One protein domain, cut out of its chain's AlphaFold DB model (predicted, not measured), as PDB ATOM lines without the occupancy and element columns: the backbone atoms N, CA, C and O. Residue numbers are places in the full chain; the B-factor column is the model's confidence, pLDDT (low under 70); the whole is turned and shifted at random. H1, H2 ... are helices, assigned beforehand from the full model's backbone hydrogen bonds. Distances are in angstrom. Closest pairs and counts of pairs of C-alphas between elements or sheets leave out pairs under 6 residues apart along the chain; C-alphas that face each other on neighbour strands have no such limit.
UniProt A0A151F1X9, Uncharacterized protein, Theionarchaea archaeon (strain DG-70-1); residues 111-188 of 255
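AT A GLANCE: This is residues 111 to 188 of the 255 residues of an uncharacterized protein of Theionarchaea archaeon (strain DG-70-1) (UniProt A0A151F1X9). Two long helices, H1 and then H2, run opposite ways as a narrow helical hairpin, a rod that is splayed at its linked end: the helices pack together only towards the other end, near the printed part's first and last residues. The printed part has 78 residues, is all helix with no named strand, and is extended, with a radius of gyration of the C-alphas of 17.9 A and spans of 59 by 20 by 15 A.

IN THESE COORDINATES: Find C-alpha 111 at (172.585, 185.338, 120.802); from there H1, residues 111 to 143, runs 48.0 A. H2, residues 152 to 186, runs 51.1 A to C-alpha 186 at (170.004, 199.552, 125.737).

HOW THE PARTS SIT: Look at Tyr 115 and Ala 176, whose C-alphas, the closest of H1 and H2, are 6.1 A apart. The helices touch through residues 112 to 122 and 169 to 180 alone, at a shallow tilt of 25 degrees, opposite ways. In both, every O i to N i+4 pair is within hydrogen-bond range.

THE WHOLE: The C-alphas farthest apart, Arg 145 and Gln 188, are 58.8 A apart. The printed part has no cut, and the link of 8 residues is short. Residues 140 to 146 and 148 to 161 stand free; pLDDT is under 70 at residues 144 to 148.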
ATOM      1  N   ARG A 111     171.373 185.621 120.014       82.19
ATOM      2  CA  ARG A 111     172.585 185.338 120.802       82.19
ATOM      3  C   ARG A 111     172.300 185.267 122.301       82.19
ATOM      4  O   ARG A 111     173.013 184.570 123.016       82.19
ATOM      5  N   THR A 112     171.226 185.890 122.783       79.62
ATOM      6  CA  THR A 112     170.867 185.833 124.201       79.62
ATOM      7  C   THR A 112     170.478 184.432 124.655       79.62
ATOM      8  O   THR A 112     170.779 184.047 125.786       79.62
ATOM      9  N   ARG A 113     169.921 183.609 123.753       79.38
ATOM     10  CA  ARG A 113     169.672 182.182 124.025       79.38
ATOM     11  C   ARG A 113     170.956 181.446 124.381       79.38
ATOM     12  O   ARG A 113     170.956 180.640 125.306       79.38
ATOM     13  N   LEU A 114     172.056 181.756 123.692       79.69
ATOM     14  CA  LEU A 114     173.356 181.164 123.985       79.69
ATOM     15  C   LEU A 114     173.801 181.515 125.409       79.69
ATOM     16  O   LEU A 114     174.179 180.619 126.155       79.69
ATOM     17  N   TYR A 115     173.689 182.782 125.823       80.81
ATOM     18  CA  TYR A 115     174.057 183.190 127.183       80.81
ATOM     19  C   TYR A 115     173.183 182.523 128.251       80.81
ATOM     20  O   TYR A 115     173.709 182.049 129.260       80.81
ATOM     21  N   MET A 116     171.867 182.423 128.028       78.25
ATOM     22  CA  MET A 116     170.969 181.710 128.945       78.25
ATOM     23  C   MET A 116     171.333 180.224 129.056       78.25
ATOM     24  O   MET A 116     171.422 179.694 130.166       78.25
ATOM     25  N   ASN A 117     171.619 179.572 127.928       82.00
ATOM     26  CA  ASN A 117     172.043 178.173 127.900       82.00
ATOM     27  C   ASN A 117     173.385 177.980 128.612       82.00
ATOM     28  O   ASN A 117     173.511 177.066 129.426       82.00
ATOM     29  N   ILE A 118     174.352 178.878 128.388       82.31
ATOM     30  CA  ILE A 118     175.633 178.892 129.107       82.31
ATOM     31  C   ILE A 118     175.388 179.008 130.613       82.31
ATOM     32  O   ILE A 118     175.992 178.265 131.378       82.31
ATOM     33  N   PHE A 119     174.475 179.871 131.069       80.50
ATOM     34  CA  PHE A 119     174.157 179.990 132.496       80.50
ATOM     35  C   PHE A 119     173.565 178.714 133.100       80.50
ATOM     36  O   PHE A 119     173.951 178.328 134.209       80.50
ATOM     37  N   VAL A 120     172.612 178.082 132.407       82.31
ATOM     38  CA  VAL A 120     171.983 176.833 132.866       82.31
ATOM     39  C   VAL A 120     173.017 175.712 132.909       82.31
ATOM     40  O   VAL A 120     173.144 175.038 133.934       82.31
ATOM     41  N   PHE A 121     173.811 175.580 131.846       83.69
ATOM     42  CA  PHE A 121     174.885 174.601 131.737       83.69
ATOM     43  C   PHE A 121     175.949 174.799 132.822       83.69
ATOM     44  O   PHE A 121     176.277 173.867 133.550       83.69
ATOM     45  N   LEU A 122     176.415 176.031 133.024       81.38
ATOM     46  CA  LEU A 122     177.398 176.367 134.052       81.38
ATOM     47  C   LEU A 122     176.876 176.059 135.459       81.38
ATOM     48  O   LEU A 122     177.589 175.499 136.289       81.38
ATOM     49  N   ARG A 123     175.609 176.388 135.741       82.06
ATOM     50  CA  ARG A 123     174.975 176.060 137.026       82.06
ATOM     51  C   ARG A 123     174.891 174.548 137.236       82.06
ATOM     52  O   ARG A 123     175.039 174.099 138.371       82.06
ATOM     53  N   TYR A 124     174.625 173.784 136.179       86.88
ATOM     54  CA  TYR A 124     174.628 172.327 136.228       86.88
ATOM     55  C   TYR A 124     176.037 171.784 136.507       86.88
ATOM     56  O   TYR A 124     176.200 171.030 137.466       86.88
ATOM     57  N   LEU A 125     177.056 172.246 135.771       84.31
ATOM     58  CA  LEU A 125     178.453 171.847 135.975       84.31
ATOM     59  C   LEU A 125     178.936 172.110 137.402       84.31
ATOM     60  O   LEU A 125     179.526 171.228 138.013       84.31
ATOM     61  N   VAL A 126     178.631 173.284 137.965       82.50
ATOM     62  CA  VAL A 126     178.999 173.616 139.350       82.50
ATOM     63  C   VAL A 126     178.416 172.603 140.340       82.50
ATOM     64  O   VAL A 126     179.104 172.189 141.267       82.50
ATOM     65  N   LYS A 127     177.164 172.170 140.155       83.44
ATOM     66  CA  LYS A 127     176.545 171.178 141.050       83.44
ATOM     67  C   LYS A 127     177.185 169.807 140.916       83.44
ATOM     68  O   LYS A 127     177.480 169.196 141.936       83.44
ATOM     69  N   GLN A 128     177.398 169.346 139.685       86.50
ATOM     70  CA  GLN A 128     178.052 168.058 139.445       86.50
ATOM     71  C   GLN A 128     179.467 168.053 140.012       86.50
ATOM     72  O   GLN A 128     179.875 167.097 140.659       86.50
ATOM     73  N   PHE A 129     180.177 169.169 139.860       85.19
ATOM     74  CA  PHE A 129     181.485 169.365 140.454       85.19
ATOM     75  C   PHE A 129     181.454 169.198 141.984       85.19
ATOM     76  O   PHE A 129     182.193 168.377 142.519       85.19
ATOM     77  N   PHE A 130     180.562 169.903 142.692       85.19
ATOM     78  CA  PHE A 130     180.439 169.753 144.150       85.19
ATOM     79  C   PHE A 130     179.984 168.352 144.578       85.19
ATOM     80  O   PHE A 130     180.438 167.867 145.611       85.19
ATOM     81  N   LEU A 131     179.131 167.692 143.790       89.81
ATOM     82  CA  LEU A 131     178.700 166.318 144.046       89.81
ATOM     83  C   LEU A 131     179.881 165.344 143.961       89.81
ATOM     84  O   LEU A 131     180.100 164.572 144.889       89.81
ATOM     85  N   ILE A 132     180.671 165.416 142.884       87.94
ATOM     86  CA  ILE A 132     181.854 164.569 142.686       87.94
ATOM     87  C   ILE A 132     182.874 164.816 143.801       87.94
ATOM     88  O   ILE A 132     183.350 163.862 144.411       87.94
ATOM     89  N   VAL A 133     183.167 166.083 144.115       85.75
ATOM     90  CA  VAL A 133     184.075 166.438 145.218       85.75
ATOM     91  C   VAL A 133     183.563 165.883 146.550       85.75
ATOM     92  O   VAL A 133     184.341 165.310 147.307       85.75
ATOM     93  N   GLY A 134     182.259 165.992 146.818       87.94
ATOM     94  CA  GLY A 134     181.632 165.437 148.017       87.94
ATOM     95  C   GLY A 134     181.768 163.915 148.112       87.94
ATOM     96  O   GLY A 134     182.145 163.410 149.165       87.94
ATOM     97  N   ILE A 135     181.535 163.192 147.011       89.88
ATOM     98  CA  ILE A 135     181.687 161.728 146.948       89.88
ATOM     99  C   ILE A 135     183.145 161.320 147.187       89.88
ATOM    100  O   ILE A 135     183.408 160.422 147.984       89.88
ATOM    101  N   VAL A 136     184.101 161.995 146.541       84.62
ATOM    102  CA  VAL A 136     185.535 161.709 146.708       84.62
ATOM    103  C   VAL A 136     185.977 161.947 148.155       84.62
ATOM    104  O   VAL A 136     186.652 161.097 148.734       84.62
ATOM    105  N   LEU A 137     185.561 163.066 148.761       85.12
ATOM    106  CA  LEU A 137     185.846 163.360 150.168       85.12
ATOM    107  C   LEU A 137     185.198 162.341 151.111       85.12
ATOM    108  O   LEU A 137     185.818 161.933 152.090       85.12
ATOM    109  N   PHE A 138     183.979 161.894 150.811       87.38
ATOM    110  CA  PHE A 138     183.281 160.889 151.608       87.38
ATOM    111  C   PHE A 138     183.983 159.522 151.571       87.38
ATOM    112  O   PHE A 138     184.212 158.925 152.621       87.38
ATOM    113  N   ILE A 139     184.405 159.059 150.386       86.50
ATOM    114  CA  ILE A 139     185.195 157.822 150.236       86.50
ATOM    115  C   ILE A 139     186.525 157.942 150.989       86.50
ATOM    116  O   ILE A 139     186.923 157.014 151.694       86.50
ATOM    117  N   PHE A 140     187.187 159.098 150.883       80.75
ATOM    118  CA  PHE A 140     188.431 159.373 151.599       80.75
ATOM    119  C   PHE A 140     188.259 159.271 153.125       80.75
ATOM    120  O   PHE A 140     189.071 158.622 153.785       80.75
ATOM    121  N   LEU A 141     187.181 159.844 153.674       85.38
ATOM    122  CA  LEU A 141     186.865 159.768 155.105       85.38
ATOM    123  C   LEU A 141     186.559 158.336 155.572       85.38
ATOM    124  O   LEU A 141     186.961 157.962 156.669       85.38
ATOM    125  N   LEU A 142     185.877 157.530 154.750       87.19
ATOM    126  CA  LEU A 142     185.531 156.148 155.100       87.19
ATOM    127  C   LEU A 142     186.724 155.191 155.041       87.19
ATOM    128  O   LEU A 142     186.829 154.288 155.863       87.19
ATOM    129  N   SER A 143     187.603 155.346 154.050       81.25
ATOM    130  CA  SER A 143     188.685 154.381 153.830       81.25
ATOM    131  C   SER A 143     189.924 154.631 154.692       81.25
ATOM    132  O   SER A 143     190.758 153.731 154.774       81.25
ATOM    133  N   PHE A 144     190.093 155.825 155.292       69.62
ATOM    134  CA  PHE A 144     191.301 156.263 156.037       69.62
ATOM    135  C   PHE A 144     192.641 156.018 155.309       69.62
ATOM    136  O   PHE A 144     193.730 156.146 155.868       69.62
ATOM    137  N   ARG A 145     192.564 155.675 154.027       67.50
ATOM    138  CA  ARG A 145     193.648 155.258 153.155       67.50
ATOM    139  C   ARG A 145     193.434 156.037 151.878       67.50
ATOM    140  O   ARG A 145     192.319 156.054 151.360       67.50
ATOM    141  N   PHE A 146     194.478 156.707 151.399       61.44
ATOM    142  CA  PHE A 146     194.396 157.443 150.143       61.44
ATOM    143  C   PHE A 146     193.934 156.483 149.048       61.44
ATOM    144  O   PHE A 146     194.669 155.539 148.731       61.44
ATOM    145  N   PRO A 147     192.732 156.684 148.484       60.50
ATOM    146  CA  PRO A 147     192.304 155.851 147.389       60.50
ATOM    147  C   PRO A 147     193.279 156.155 146.241       60.50
ATOM    148  O   PRO A 147     193.538 157.317 145.927       60.50
ATOM    149  N   PHE A 148     193.883 155.115 145.663       63.84
ATOM    150  CA  PHE A 148     194.706 155.187 144.443       63.84
ATOM    151  C   PHE A 148     196.159 155.692 144.550       63.84
ATOM    152  O   PHE A 148     196.744 156.033 143.527       63.84
ATOM    153  N   GLY A 149     196.790 155.724 145.731       75.00
ATOM    154  CA  GLY A 149     198.231 156.051 145.816       75.00
ATOM    155  C   GLY A 149     198.577 157.501 145.439       75.00
ATOM    156  O   GLY A 149     199.710 157.807 145.066       75.00
ATOM    157  N   LEU A 150     197.600 158.405 145.540       76.88
ATOM    158  CA  LEU A 150     197.777 159.835 145.308       76.88
ATOM    159  C   LEU A 150     198.804 160.415 146.287       76.88
ATOM    160  O   LEU A 150     198.595 160.418 147.499       76.88
ATOM    161  N   THR A 151     199.911 160.945 145.765       84.31
ATOM    162  CA  THR A 151     200.866 161.708 146.584       84.31
ATOM    163  C   THR A 151     200.379 163.143 146.805       84.31
ATOM    164  O   THR A 151     199.588 163.672 146.020       84.31
ATOM    165  N   LEU A 152     200.904 163.820 147.834       81.62
ATOM    166  CA  LEU A 152     200.590 165.225 148.148       81.62
ATOM    167  C   LEU A 152     200.735 166.169 146.939       81.62
ATOM    168  O   LEU A 152     199.943 167.095 146.781       81.62
ATOM    169  N   LYS A 153     201.698 165.903 146.044       87.25
ATOM    170  CA  LYS A 153     201.896 166.687 144.814       87.25
ATOM    171  C   LYS A 153     200.692 166.599 143.870       87.25
ATOM    172  O   LYS A 153     200.286 167.610 143.308       87.25
ATOM    173  N   HIS A 154     200.080 165.422 143.727       84.62
ATOM    174  CA  HIS A 154     198.892 165.246 142.885       84.62
ATOM    175  C   HIS A 154     197.694 166.018 143.444       84.62
ATOM    176  O   HIS A 154     196.988 166.681 142.689       84.62
ATOM    177  N   LEU A 155     197.509 166.002 144.768       82.31
ATOM    178  CA  LEU A 155     196.452 166.775 145.430       82.31
ATOM    179  C   LEU A 155     196.615 168.279 145.196       82.31
ATOM    180  O   LEU A 155     195.628 168.967 144.949       82.31
ATOM    181  N   GLN A 156     197.852 168.780 145.215       85.50
ATOM    182  CA  GLN A 156     198.136 170.183 144.932       85.50
ATOM    183  C   GLN A 156     197.748 170.568 143.494       85.50
ATOM    184  O   GLN A 156     197.084 171.584 143.296       85.50
ATOM    185  N   TYR A 157     198.079 169.740 142.495       88.00
ATOM    186  CA  TYR A 157     197.664 169.982 141.107       88.00
ATOM    187  C   TYR A 157     196.145 169.918 140.925       88.00
ATOM    188  O   TYR A 157     195.578 170.763 140.230       88.00
ATOM    189  N   ILE A 158     195.476 168.965 141.581       85.12
ATOM    190  CA  ILE A 158     194.010 168.877 141.578       85.12
ATOM    191  C   ILE A 158     193.410 170.153 142.175       85.12
ATOM    192  O   ILE A 158     192.510 170.739 141.580       85.12
ATOM    193  N   LEU A 159     193.936 170.635 143.305       86.19
ATOM    194  CA  LEU A 159     193.468 171.871 143.930       86.19
ATOM    195  C   LEU A 159     193.640 173.083 143.001       86.19
ATOM    196  O   LEU A 159     192.714 173.884 142.867       86.19
ATOM    197  N   TYR A 160     194.779 173.201 142.315       90.94
ATOM    198  CA  TYR A 160     194.993 174.265 141.330       90.94
ATOM    199  C   TYR A 160     194.028 174.176 140.148       90.94
ATOM    200  O   TYR A 160     193.474 175.198 139.744       90.94
ATOM    201  N   ALA A 161     193.758 172.969 139.640       88.12
ATOM    202  CA  ALA A 161     192.764 172.767 138.591       88.12
ATOM    203  C   ALA A 161     191.358 173.180 139.063       88.12
ATOM    204  O   ALA A 161     190.652 173.888 138.348       88.12
ATOM    205  N   ILE A 162     190.976 172.817 140.291       86.38
ATOM    206  CA  ILE A 162     189.692 173.199 140.898       86.38
ATOM    207  C   ILE A 162     189.559 174.720 140.998       86.38
ATOM    208  O   ILE A 162     188.546 175.277 140.569       86.38
ATOM    209  N   ILE A 163     190.579 175.396 141.536       90.81
ATOM    210  CA  ILE A 163     190.589 176.857 141.673       90.81
ATOM    211  C   ILE A 163     190.527 177.521 140.292       90.81
ATOM    212  O   ILE A 163     189.750 178.457 140.104       90.81
ATOM    213  N   GLY A 164     191.283 177.011 139.315       92.00
ATOM    214  CA  GLY A 164     191.282 177.509 137.940       92.00
ATOM    215  C   GLY A 164     189.915 177.386 137.267       92.00
ATOM    216  O   GLY A 164     189.395 178.373 136.743       92.00
ATOM    217  N   ILE A 165     189.286 176.207 137.345       87.00
ATOM    218  CA  ILE A 165     187.943 175.973 136.798       87.00
ATOM    219  C   ILE A 165     186.928 176.870 137.516       87.00
ATOM    220  O   ILE A 165     186.153 177.563 136.861       87.00
ATOM    221  N   TRP A 166     186.946 176.927 138.850       85.12
ATOM    222  CA  TRP A 166     186.032 177.775 139.622       85.12
ATOM    223  C   TRP A 166     186.179 179.269 139.295       85.12
ATOM    224  O   TRP A 166     185.172 179.971 139.132       85.12
ATOM    225  N   GLY A 167     187.416 179.742 139.127       90.00
ATOM    226  CA  GLY A 167     187.719 181.101 138.685       90.00
ATOM    227  C   GLY A 167     187.168 181.385 137.287       90.00
ATOM    228  O   GLY A 167     186.399 182.332 137.114       90.00
ATOM    229  N   ALA A 168     187.466 180.519 136.313       88.69
ATOM    230  CA  ALA A 168     186.963 180.643 134.943       88.69
ATOM    231  C   ALA A 168     185.425 180.656 134.893       88.69
ATOM    232  O   ALA A 168     184.827 181.524 134.254       88.69
ATOM    233  N   MET A 169     184.770 179.755 135.635       85.31
ATOM    234  CA  MET A 169     183.310 179.725 135.748       85.31
ATOM    235  C   MET A 169     182.758 181.037 136.326       85.31
ATOM    236  O   MET A 169     181.761 181.569 135.830       85.31
ATOM    237  N   THR A 170     183.401 181.589 137.358       85.12
ATOM    238  CA  THR A 170     182.984 182.858 137.974       85.12
ATOM    239  C   THR A 170     183.100 184.029 136.998       85.12
ATOM    240  O   THR A 170     182.169 184.834 136.906       85.12
ATOM    241  N   VAL A 171     184.184 184.084 136.216       90.06
ATOM    242  CA  VAL A 171     184.396 185.110 135.182       90.06
ATOM    243  C   VAL A 171     183.346 185.009 134.075       90.06
ATOM    244  O   VAL A 171     182.702 186.009 133.758       90.06
ATOM    245  N   VAL A 172     183.095 183.810 133.534       88.38
ATOM    246  CA  VAL A 172     182.061 183.598 132.500       88.38
ATOM    247  C   VAL A 172     180.681 184.013 133.015       88.38
ATOM    248  O   VAL A 172     179.918 184.676 132.310       88.38
ATOM    249  N   ARG A 173     180.366 183.678 134.271       83.94
ATOM    250  CA  ARG A 173     179.105 184.061 134.919       83.94
ATOM    251  C   ARG A 173     178.965 185.577 135.071       83.94
ATOM    252  O   ARG A 173     177.866 186.098 134.872       83.94
ATOM    253  N   ALA A 174     180.038 186.263 135.462       85.81
ATOM    254  CA  ALA A 174     180.062 187.719 135.585       85.81
ATOM    255  C   ALA A 174     179.881 188.380 134.212       85.81
ATOM    256  O   ALA A 174     178.969 189.184 134.041       85.81
ATOM    257  N   TYR A 175     180.640 187.932 133.210       88.94
ATOM    258  CA  TYR A 175     180.550 188.427 131.837       88.94
ATOM    259  C   TYR A 175     179.142 188.283 131.249       88.94
ATOM    260  O   TYR A 175     178.574 189.241 130.726       88.94
ATOM    261  N   ALA A 176     178.536 187.099 131.379       84.69
ATOM    262  CA  ALA A 176     177.188 186.867 130.876       84.69
ATOM    263  C   ALA A 176     176.142 187.723 131.621       84.69
ATOM    264  O   ALA A 176     175.166 188.165 131.017       84.69
ATOM    265  N   ARG A 177     176.354 188.021 132.914       83.06
ATOM    266  CA  ARG A 177     175.468 188.912 133.684       83.06
ATOM    267  C   ARG A 177     175.582 190.343 133.178       83.06
ATOM    268  O   ARG A 177     174.556 190.991 132.994       83.06
ATOM    269  N   ASP A 178     176.798 190.817 132.945       87.00
ATOM    270  CA  ASP A 178     177.031 192.172 132.454       87.00
ATOM    271  C   ASP A 178     176.468 192.354 131.046       87.00
ATOM    272  O   ASP A 178     175.822 193.363 130.775       87.00
ATOM    273  N   LYS A 179     176.582 191.343 130.175       88.06
ATOM    274  CA  LYS A 179     175.922 191.364 128.860       88.06
ATOM    275  C   LYS A 179     174.401 191.440 128.962       88.06
ATOM    276  O   LYS A 179     173.806 192.264 128.273       88.06
ATOM    277  N   MET A 180     173.779 190.666 129.854       84.50
ATOM    278  CA  MET A 180     172.335 190.772 130.100       84.50
ATOM    279  C   MET A 180     171.944 192.160 130.624       84.50
ATOM    280  O   MET A 180     170.983 192.749 130.137       84.50
ATOM    281  N   LYS A 181     172.704 192.721 131.575       85.75
ATOM    282  CA  LYS A 181     172.458 194.077 132.096       85.75
ATOM    283  C   LYS A 181     172.552 195.132 130.992       85.75
ATOM    284  O   LYS A 181     171.671 195.979 130.889       85.75
ATOM    285  N   MET A 182     173.584 195.054 130.153       89.00
ATOM    286  CA  MET A 182     173.766 195.964 129.019       89.00
ATOM    287  C   MET A 182     172.634 195.842 127.997       89.00
ATOM    288  O   MET A 182     172.162 196.859 127.494       89.00
ATOM    289  N   PHE A 183     172.150 194.625 127.729       90.56
ATOM    290  CA  PHE A 183     171.002 194.408 126.851       90.56
ATOM    291  C   PHE A 183     169.760 195.159 127.355       90.56
ATOM    292  O   PHE A 183     169.167 195.937 126.606       90.56
ATOM    293  N   TYR A 184     169.403 194.972 128.632       88.69
ATOM    294  CA  TYR A 184     168.251 195.645 129.238       88.69
ATOM    295  C   TYR A 184     168.434 197.164 129.300       88.69
ATOM    296  O   TYR A 184     167.501 197.905 129.008       88.69
ATOM    297  N   TYR A 185     169.650 197.635 129.583       89.31
ATOM    298  CA  TYR A 185     169.969 199.061 129.557       89.31
ATOM    299  C   TYR A 185     169.728 199.688 128.174       89.31
ATOM    300  O   TYR A 185     169.077 200.726 128.068       89.31
ATOM    301  N   HIS A 186     170.191 199.042 127.100       91.12
ATOM    302  CA  HIS A 186     170.004 199.552 125.737       91.12
ATOM    303  C   HIS A 186     168.548 199.499 125.262       91.12
ATOM    304  O   HIS A 186     168.123 200.380 124.515       91.12
ATOM    305  N   HIS A 187     167.774 198.517 125.728       90.88
ATOM    306  CA  HIS A 187     166.374 198.332 125.338       90.88
ATOM    307  C   HIS A 187     165.379 198.885 126.364       90.88
ATOM    308  O   HIS A 187     164.188 198.605 126.264       90.88
ATOM    309  N   GLN A 188     165.818 199.706 127.327       89.69
ATOM    310  CA  GLN A 188     164.938 200.227 128.382       89.69
ATOM    311  C   GLN A 188     163.704 200.951 127.823       89.69
ATOM    312  O   GLN A 188     162.612 200.878 128.388       89.69
TER     313      GLN A 188